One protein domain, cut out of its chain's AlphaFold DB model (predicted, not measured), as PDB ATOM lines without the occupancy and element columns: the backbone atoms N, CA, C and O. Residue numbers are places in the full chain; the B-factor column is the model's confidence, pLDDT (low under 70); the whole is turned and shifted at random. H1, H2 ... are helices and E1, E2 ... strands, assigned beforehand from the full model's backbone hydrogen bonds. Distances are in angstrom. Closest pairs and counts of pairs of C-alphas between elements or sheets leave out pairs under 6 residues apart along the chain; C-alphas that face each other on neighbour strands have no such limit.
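AT A GLANCE: This is residues 4 to 69 of the 258 residues of the protein "DUF4265 domain-containing protein" of Candidatus Hydrogenedentes bacterium (UniProt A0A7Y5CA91). A long two-stranded hairpin, E1 and E2, runs along one side of a small helical group: H1 and H2 touch, and short H3 makes a corner with H2. The printed part has 66 residues, with H1, E1, E2, H2 and H3 in that order, an antiparallel sheet and mixed class. It is compact, radius of gyration of the C-alphas 12.2 A, spanning 37 by 25 by 20 A.

HOW THE PARTS SIT: Start with H1, residues 4 to 14, near E1, residues 21 to 28. E1 forms a hairpin with E2, residues 34 to 41; find N 24 and O 38 within hydrogen-bond range, 3.0 A. H2, residues 44 to 56, touches H1, closest at the C-alphas of Ala 13 and Arg 54, 5.9 A, at a steep tilt of 39 degrees, opposite ways. With residues 55 to 56 alone, H2 touches H3, residues 62 to 66, only at the corner; the closest C-alphas, Phe 56 and Gly 62, are 3.9 A apart. In H1, H2 and H3 every O i to N i+4 pair is within hydrogen-bond range.

IN THESE COORDINATES: Find C-alpha 4 at (1.460, -17.899, 23.044); H1 runs 15.3 A, E1 and E2 22.5 A each, H2 16.0 A. H3 runs 6.0 A to C-alpha 66 at (18.704, -17.179, 16.736).

THE WHOLE: The printed part has no cut and no long link. Residues 18 to 20 and 28 to 33 have pLDDT under 70.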
ATOM      1  N   ASP A   4       2.174 -16.684  22.652       79.50
ATOM      2  CA  ASP A   4       1.460 -17.899  23.044       79.50
ATOM      3  C   ASP A   4       1.906 -19.082  22.179       79.50
ATOM      4  O   ASP A   4       2.290 -20.120  22.710       79.50
ATOM      5  N   SER A   5       2.070 -18.873  20.867       83.25
ATOM      6  CA  SER A   5       2.661 -19.889  19.986       83.25
ATOM      7  C   SER A   5       4.086 -20.312  20.390       83.25
ATOM      8  O   SER A   5       4.455 -21.467  20.183       83.25
ATOM      9  N   LEU A   6       4.913 -19.400  20.923       81.56
ATOM     10  CA  LEU A   6       6.255 -19.750  21.412       81.56
ATOM     11  C   LEU A   6       6.181 -20.558  22.713       81.56
ATOM     12  O   LEU A   6       6.906 -21.541  22.853       81.56
ATOM     13  N   LYS A   7       5.306 -20.171  23.646       81.50
ATOM     14  CA  LYS A   7       5.075 -20.924  24.887       81.50
ATOM     15  C   LYS A   7       4.601 -22.346  24.601       81.50
ATOM     16  O   LYS A   7       5.109 -23.281  25.219       81.50
ATOM     17  N   ASP A   8       3.700 -22.517  23.639       85.31
ATOM     18  CA  ASP A   8       3.223 -23.834  23.211       85.31
ATOM     19  C   ASP A   8       4.353 -24.663  22.593       85.31
ATOM     20  O   ASP A   8       4.501 -25.847  22.892       85.31
ATOM     21  N   ALA A   9       5.200 -24.038  21.767       85.56
ATOM     22  CA  ALA A   9       6.354 -24.703  21.171       85.56
ATOM     23  C   ALA A   9       7.378 -25.145  22.226       85.56
ATOM     24  O   ALA A   9       7.907 -26.252  22.132       85.56
ATOM     25  N   ILE A  10       7.636 -24.308  23.236       85.12
ATOM     26  CA  ILE A  10       8.510 -24.642  24.365       85.12
ATOM     27  C   ILE A  10       7.904 -25.794  25.163       85.12
ATOM     28  O   ILE A  10       8.584 -26.790  25.379       85.12
ATOM     29  N   SER A  11       6.626 -25.708  25.528       84.31
ATOM     30  CA  SER A  11       5.938 -26.764  26.283       84.31
ATOM     31  C   SER A  11       5.984 -28.098  25.534       84.31
ATOM     32  O   SER A  11       6.423 -29.101  26.083       84.31
ATOM     33  N   SER A  12       5.684 -28.088  24.231       85.62
ATOM     34  CA  SER A  12       5.757 -29.280  23.381       85.62
ATOM     35  C   SER A  12       7.175 -29.844  23.231       85.62
ATOM     36  O   SER A  12       7.345 -31.056  23.073       85.62
ATOM     37  N   ALA A  13       8.204 -28.990  23.252       84.25
ATOM     38  CA  ALA A  13       9.591 -29.439  23.264       84.25
ATOM     39  C   ALA A  13       9.927 -30.135  24.592       84.25
ATOM     40  O   ALA A  13      10.519 -31.213  24.576       84.25
ATOM     41  N   LEU A  14       9.496 -29.562  25.718       82.94
ATOM     42  CA  LEU A  14       9.741 -30.098  27.056       82.94
ATOM     43  C   LEU A  14       8.957 -31.383  27.351       82.94
ATOM     44  O   LEU A  14       9.504 -32.263  27.998       82.94
ATOM     45  N   ASP A  15       7.748 -31.559  26.813       83.06
ATOM     46  CA  ASP A  15       6.977 -32.808  26.960       83.06
ATOM     47  C   ASP A  15       7.729 -34.039  26.421       83.06
ATOM     48  O   ASP A  15       7.452 -35.178  26.794       83.06
ATOM     49  N   LYS A  16       8.678 -33.819  25.504       76.31
ATOM     50  CA  LYS A  16       9.539 -34.868  24.943       76.31
ATOM     51  C   LYS A  16      10.831 -35.066  25.725       76.31
ATOM     52  O   LYS A  16      11.552 -36.025  25.455       76.31
ATOM     53  N   PHE A  17      11.135 -34.168  26.654       78.12
ATOM     54  CA  PHE A  17      12.256 -34.314  27.557       78.12
ATOM     55  C   PHE A  17      11.831 -35.227  28.712       78.12
ATOM     56  O   PHE A  17      11.032 -34.855  29.564       78.12
ATOM     57  N   GLY A  18      12.341 -36.461  28.711       64.88
ATOM     58  CA  GLY A  18      11.994 -37.477  29.713       64.88
ATOM     59  C   GLY A  18      12.672 -37.295  31.077       64.88
ATOM     60  O   GLY A  18      12.427 -38.097  31.976       64.88
ATOM     61  N   GLY A  19      13.538 -36.286  31.227       65.44
ATOM     62  CA  GLY A  19      14.243 -35.979  32.471       65.44
ATOM     63  C   GLY A  19      13.446 -35.067  33.404       65.44
ATOM     64  O   GLY A  19      12.472 -34.434  33.002       65.44
ATOM     65  N   ALA A  20      13.871 -34.966  34.665       68.31
ATOM     66  CA  ALA A  20      13.310 -33.983  35.585       68.31
ATOM     67  C   ALA A  20      13.690 -32.568  35.128       68.31
ATOM     68  O   ALA A  20      14.869 -32.267  34.933       68.31
ATOM     69  N   TYR A  21      12.694 -31.694  34.973       76.00
ATOM     70  CA  TYR A  21      12.928 -30.290  34.679       76.00
ATOM     71  C   TYR A  21      11.975 -29.372  35.433       76.00
ATOM     72  O   TYR A  21      10.866 -29.742  35.817       76.00
ATOM     73  N   SER A  22      12.399 -28.126  35.589       71.12
ATOM     74  CA  SER A  22      11.511 -27.015  35.913       71.12
ATOM     75  C   SER A  22      11.816 -25.864  34.977       71.12
ATOM     76  O   SER A  22      12.986 -25.652  34.652       71.12
ATOM     77  N   TYR A  23      10.799 -25.099  34.587       76.06
ATOM     78  CA  TYR A  23      11.025 -23.859  33.861       76.06
ATOM     79  C   TYR A  23      10.245 -22.697  34.465       76.06
ATOM     80  O   TYR A  23       9.199 -22.882  35.087       76.06
ATOM     81  N   SER A  24      10.760 -21.489  34.274       73.00
ATOM     82  CA  SER A  24      10.074 -20.255  34.650       73.00
ATOM     83  C   SER A  24      10.239 -19.208  33.565       73.00
ATOM     84  O   SER A  24      11.307 -19.110  32.960       73.00
ATOM     85  N   MET A  25       9.197 -18.406  33.359       73.75
ATOM     86  CA  MET A  25       9.213 -17.276  32.440       73.75
ATOM     87  C   MET A  25       9.114 -15.977  33.236       73.75
ATOM     88  O   MET A  25       8.166 -15.805  34.001       73.75
ATOM     89  N   THR A  26      10.067 -15.065  33.051       73.44
ATOM     90  CA  THR A  26      10.035 -13.736  33.683       73.44
ATOM     91  C   THR A  26      10.134 -12.658  32.615       73.44
ATOM     92  O   THR A  26      10.990 -12.741  31.734       73.44
ATOM     93  N   GLU A  27       9.268 -11.650  32.688       74.00
ATOM     94  CA  GLU A  27       9.404 -10.437  31.882       74.00
ATOM     95  C   GLU A  27      10.251  -9.435  32.658       74.00
ATOM     96  O   GLU A  27       9.982  -9.160  33.828       74.00
ATOM     97  N   ILE A  28      11.300  -8.935  32.016       69.88
ATOM     98  CA  ILE A  28      12.185  -7.936  32.604       69.88
ATOM     99  C   ILE A  28      11.844  -6.601  31.950       69.88
ATOM    100  O   ILE A  28      11.925  -6.462  30.726       69.88
ATOM    101  N   ASP A  29      11.428  -5.645  32.779       62.94
ATOM    102  CA  ASP A  29      11.112  -4.288  32.351       62.94
ATOM    103  C   ASP A  29      12.419  -3.510  32.151       62.94
ATOM    104  O   ASP A  29      13.000  -2.943  33.077       62.94
ATOM    105  N   THR A  30      12.939  -3.594  30.932       64.19
ATOM    106  CA  THR A  30      14.080  -2.822  30.435       64.19
ATOM    107  C   THR A  30      13.640  -1.985  29.235       64.19
ATOM    108  O   THR A  30      12.596  -2.256  28.645       64.19
ATOM    109  N   ASP A  31      14.467  -1.026  28.798       67.12
ATOM    110  CA  ASP A  31      14.211  -0.182  27.609       67.12
ATOM    111  C   ASP A  31      13.841  -0.980  26.340       67.12
ATOM    112  O   ASP A  31      13.246  -0.455  25.396       67.12
ATOM    113  N   ARG A  32      14.188  -2.273  26.309       58.16
ATOM    114  CA  ARG A  32      13.643  -3.268  25.385       58.16
ATOM    115  C   ARG A  32      13.016  -4.399  26.201       58.16
ATOM    116  O   ARG A  32      13.708  -4.929  27.062       58.16
ATOM    117  N   PRO A  33      11.767  -4.815  25.944       66.31
ATOM    118  CA  PRO A  33      11.148  -5.900  26.696       66.31
ATOM    119  C   PRO A  33      11.882  -7.222  26.434       66.31
ATOM    120  O   PRO A  33      11.962  -7.672  25.288       66.31
ATOM    121  N   VAL A  34      12.390  -7.850  27.496       72.19
ATOM    122  CA  VAL A  34      13.063  -9.156  27.442       72.19
ATOM    123  C   VAL A  34      12.205 -10.198  28.151       72.19
ATOM    124  O   VAL A  34      11.650  -9.945  29.220       72.19
ATOM    125  N   VAL A  35      12.107 -11.387  27.556       75.81
ATOM    126  CA  VAL A  35      11.482 -12.557  28.178       75.81
ATOM    127  C   VAL A  35      12.581 -13.555  28.503       75.81
ATOM    128  O   VAL A  35      13.270 -14.027  27.601       75.81
ATOM    129  N   ASN A  36      12.747 -13.873  29.784       76.50
ATOM    130  CA  ASN A  36      13.708 -14.867  30.237       76.50
ATOM    131  C   ASN A  36      13.016 -16.223  30.406       76.50
ATOM    132  O   ASN A  36      12.042 -16.309  31.154       76.50
ATOM    133  N   TYR A  37      13.534 -17.256  29.742       81.00
ATOM    134  CA  TYR A  37      13.148 -18.648  29.960       81.00
ATOM    135  C   TYR A  37      14.280 -19.355  30.697       81.00
ATOM    136  O   TYR A  37      15.322 -19.650  30.115       81.00
ATOM    137  N   LEU A  38      14.065 -19.634  31.980       78.62
ATOM    138  CA  LEU A  38      14.997 -20.419  32.777       78.62
ATOM    139  C   LEU A  38      14.570 -21.876  32.727       78.62
ATOM    140  O   LEU A  38      13.400 -22.159  32.969       78.62
ATOM    141  N   PHE A  39      15.515 -22.777  32.488       81.75
ATOM    142  CA  PHE A  39      15.301 -24.211  32.610       81.75
ATOM    143  C   PHE A  39      16.307 -24.787  33.601       81.75
ATOM    144  O   PHE A  39      17.490 -24.457  33.552       81.75
ATOM    145  N   ARG A  40      15.839 -25.667  34.482       76.44
ATOM    146  CA  ARG A  40      16.681 -26.463  35.376       76.44
ATOM    147  C   ARG A  40      16.514 -27.924  35.008       76.44
ATOM    148  O   ARG A  40      15.379 -28.353  34.829       76.44
ATOM    149  N   SER A  41      17.616 -28.648  34.884       79.56
ATOM    150  CA  SER A  41      17.632 -30.063  34.525       79.56
ATOM    151  C   SER A  41      18.924 -30.705  35.017       79.56
ATOM    152  O   SER A  41      19.980 -30.079  34.935       79.56
ATOM    153  N   ASP A  42      18.836 -31.958  35.463       76.06
ATOM    154  CA  ASP A  42      20.001 -32.792  35.799       76.06
ATOM    155  C   ASP A  42      20.685 -33.351  34.532       76.06
ATOM    156  O   ASP A  42      21.788 -33.894  34.584       76.06
ATOM    157  N   HIS A  43      20.052 -33.167  33.366       77.31
ATOM    158  CA  HIS A  43      20.564 -33.525  32.043       77.31
ATOM    159  C   HIS A  43      20.570 -32.288  31.119       77.31
ATOM    160  O   HIS A  43      19.850 -32.248  30.114       77.31
ATOM    161  N   PRO A  44      21.359 -31.240  31.434       75.00
ATOM    162  CA  PRO A  44      21.332 -29.963  30.710       75.00
ATOM    163  C   PRO A  44      21.693 -30.108  29.225       75.00
ATOM    164  O   PRO A  44      21.208 -29.343  28.393       75.00
ATOM    165  N   ARG A  45      22.494 -31.122  28.878       71.75
ATOM    166  CA  ARG A  45      22.883 -31.416  27.495       71.75
ATOM    167  C   ARG A  45      21.729 -31.965  26.655       71.75
ATOM    168  O   ARG A  45      21.467 -31.442  25.579       71.75
ATOM    169  N   GLU A  46      21.014 -32.964  27.164       79.56
ATOM    170  CA  GLU A  46      19.837 -33.531  26.490       79.56
ATOM    171  C   GLU A  46      18.733 -32.483  26.320       79.56
ATOM    172  O   GLU A  46      18.104 -32.384  25.265       79.56
ATOM    173  N   LEU A  47      18.540 -31.652  27.347       81.56
ATOM    174  CA  LEU A  47      17.625 -30.526  27.274       81.56
ATOM    175  C   LEU A  47      18.048 -29.537  26.176       81.56
ATOM    176  O   LEU A  47      17.209 -29.122  25.377       81.56
ATOM    177  N   TRP A  48      19.334 -29.180  26.095       85.31
ATOM    178  CA  TRP A  48      19.826 -28.273  25.058       85.31
ATOM    179  C   TRP A  48      19.637 -28.834  23.646       85.31
ATOM    180  O   TRP A  48      19.164 -28.107  22.773       85.31
ATOM    181  N   ASP A  49      19.906 -30.121  23.426       79.44
ATOM    182  CA  ASP A  49      19.696 -30.772  22.127       79.44
ATOM    183  C   ASP A  49      18.228 -30.688  21.684       79.44
ATOM    184  O   ASP A  49      17.930 -30.341  20.535       79.44
ATOM    185  N   ILE A  50      17.296 -30.929  22.610       86.31
ATOM    186  CA  ILE A  50      15.858 -30.809  22.349       86.31
ATOM    187  C   ILE A  50      15.486 -29.365  22.013       86.31
ATOM    188  O   ILE A  50      14.767 -29.134  21.037       86.31
ATOM    189  N   LEU A  51      15.981 -28.386  22.775       87.25
ATOM    190  CA  LEU A  51      15.729 -26.969  22.504       87.25
ATOM    191  C   LEU A  51      16.302 -26.563  21.138       87.25
ATOM    192  O   LEU A  51      15.621 -25.891  20.358       87.25
ATOM    193  N   GLN A  52      17.506 -27.019  20.786       85.06
ATOM    194  CA  GLN A  52      18.092 -26.764  19.474       85.06
ATOM    195  C   GLN A  52      17.256 -27.371  18.345       85.06
ATOM    196  O   GLN A  52      16.922 -26.677  17.385       85.06
ATOM    197  N   GLU A  53      16.900 -28.652  18.441       85.31
ATOM    198  CA  GLU A  53      16.156 -29.358  17.395       85.31
ATOM    199  C   GLU A  53      14.733 -28.815  17.227       85.31
ATOM    200  O   GLU A  53      14.256 -28.640  16.105       85.31
ATOM    201  N   ARG A  54      14.042 -28.539  18.336       85.94
ATOM    202  CA  ARG A  54      12.604 -28.245  18.333       85.94
ATOM    203  C   ARG A  54      12.277 -26.761  18.289       85.94
ATOM    204  O   ARG A  54      11.197 -26.425  17.798       85.94
ATOM    205  N   LEU A  55      13.181 -25.896  18.756       88.06
ATOM    206  CA  LEU A  55      12.991 -24.444  18.772       88.06
ATOM    207  C   LEU A  55      13.930 -23.740  17.795       88.06
ATOM    208  O   LEU A  55      13.452 -23.107  16.854       88.06
ATOM    209  N   PHE A  56      15.249 -23.873  17.954       83.44
ATOM    210  CA  PHE A  56      16.208 -23.099  17.147       83.44
ATOM    211  C   PHE A  56      16.301 -23.565  15.688       83.44
ATOM    212  O   PHE A  56      16.545 -22.751  14.802       83.44
ATOM    213  N   LYS A  57      16.033 -24.844  15.405       84.31
ATOM    214  CA  LYS A  57      15.905 -25.378  14.036       84.31
ATOM    215  C   LYS A  57      14.463 -25.364  13.518       84.31
ATOM    216  O   LYS A  57      14.207 -25.797  12.397       84.31
ATOM    217  N   ASN A  58      13.510 -24.868  14.308       84.81
ATOM    218  CA  ASN A  58      12.112 -24.805  13.906       84.81
ATOM    219  C   ASN A  58      11.928 -23.809  12.748       84.81
ATOM    220  O   ASN A  58      12.290 -22.642  12.908       84.81
ATOM    221  N   PRO A  59      11.293 -24.182  11.624       81.94
ATOM    222  CA  PRO A  59      11.093 -23.263  10.501       81.94
ATOM    223  C   PRO A  59      10.295 -21.998  10.855       81.94
ATOM    224  O   PRO A  59      10.469 -20.962  10.219       81.94
ATOM    225  N   ARG A  60       9.417 -22.068  11.864       83.75
ATOM    226  CA  ARG A  60       8.540 -20.961  12.271       83.75
ATOM    227  C   ARG A  60       9.224 -19.973  13.216       83.75
ATOM    228  O   ARG A  60       8.956 -18.778  13.126       83.75
ATOM    229  N   PHE A  61      10.076 -20.456  14.121       81.75
ATOM    230  CA  PHE A  61      10.645 -19.638  15.205       81.75
ATOM    231  C   PHE A  61      12.170 -19.541  15.174       81.75
ATOM    232  O   PHE A  61      12.719 -18.553  15.653       81.75
ATOM    233  N   GLY A  62      12.854 -20.522  14.588       80.38
ATOM    234  CA  GLY A  62      14.292 -20.727  14.723       80.38
ATOM    235  C   GLY A  62      15.141 -19.544  14.284       80.38
ATOM    236  O   GLY A  62      16.050 -19.136  15.004       80.38
ATOM    237  N   ARG A  63      14.783 -18.918  13.156       78.62
ATOM    238  CA  ARG A  63      15.443 -17.692  12.691       78.62
ATOM    239  C   ARG A  63      15.285 -16.548  13.694       78.62
ATOM    240  O   ARG A  63      16.276 -15.969  14.116       78.62
ATOM    241  N   CYS A  64      14.049 -16.264  14.107       79.38
ATOM    242  CA  CYS A  64      13.763 -15.182  15.048       79.38
ATOM    243  C   CYS A  64      14.461 -15.415  16.392       79.38
ATOM    244  O   CYS A  64      15.033 -14.482  16.941       79.38
ATOM    245  N   LEU A  65      14.446 -16.649  16.903       83.94
ATOM    246  CA  LEU A  65      15.123 -17.011  18.146       83.94
ATOM    247  C   LEU A  65      16.639 -16.840  18.023       83.94
ATOM    248  O   LEU A  65      17.237 -16.211  18.887       83.94
ATOM    249  N   SER A  66      17.253 -17.313  16.940       76.94
ATOM    250  CA  SER A  66      18.704 -17.179  16.736       76.94
ATOM    251  C   SER A  66      19.148 -15.715  16.626       76.94
ATOM    252  O   SER A  66      20.199 -15.356  17.135       76.94
ATOM    253  N   GLU A  67      18.324 -14.857  16.017       79.19
ATOM    254  CA  GLU A  67      18.601 -13.424  15.830       79.19
ATOM    255  C   GLU A  67      18.252 -12.557  17.058       79.19
ATOM    256  O   GLU A  67      18.485 -11.350  17.037       79.19
ATOM    257  N   SER A  68      17.673 -13.128  18.124       79.94
ATOM    258  CA  SER A  68      17.206 -12.341  19.283       79.94
ATOM    259  C   SER A  68      17.404 -12.985  20.656       79.94
ATOM    260  O   SER A  68      16.971 -12.415  21.656       79.94
ATOM    261  N   SER A  69      18.057 -14.147  20.730       82.81
ATOM    262  CA  SER A  69      18.270 -14.861  21.991       82.81
ATOM    263  C   SER A  69      19.720 -14.804  22.439       82.81
ATOM    264  O   SER A  69      20.652 -14.809  21.638       82.81
TER     265      SER A  69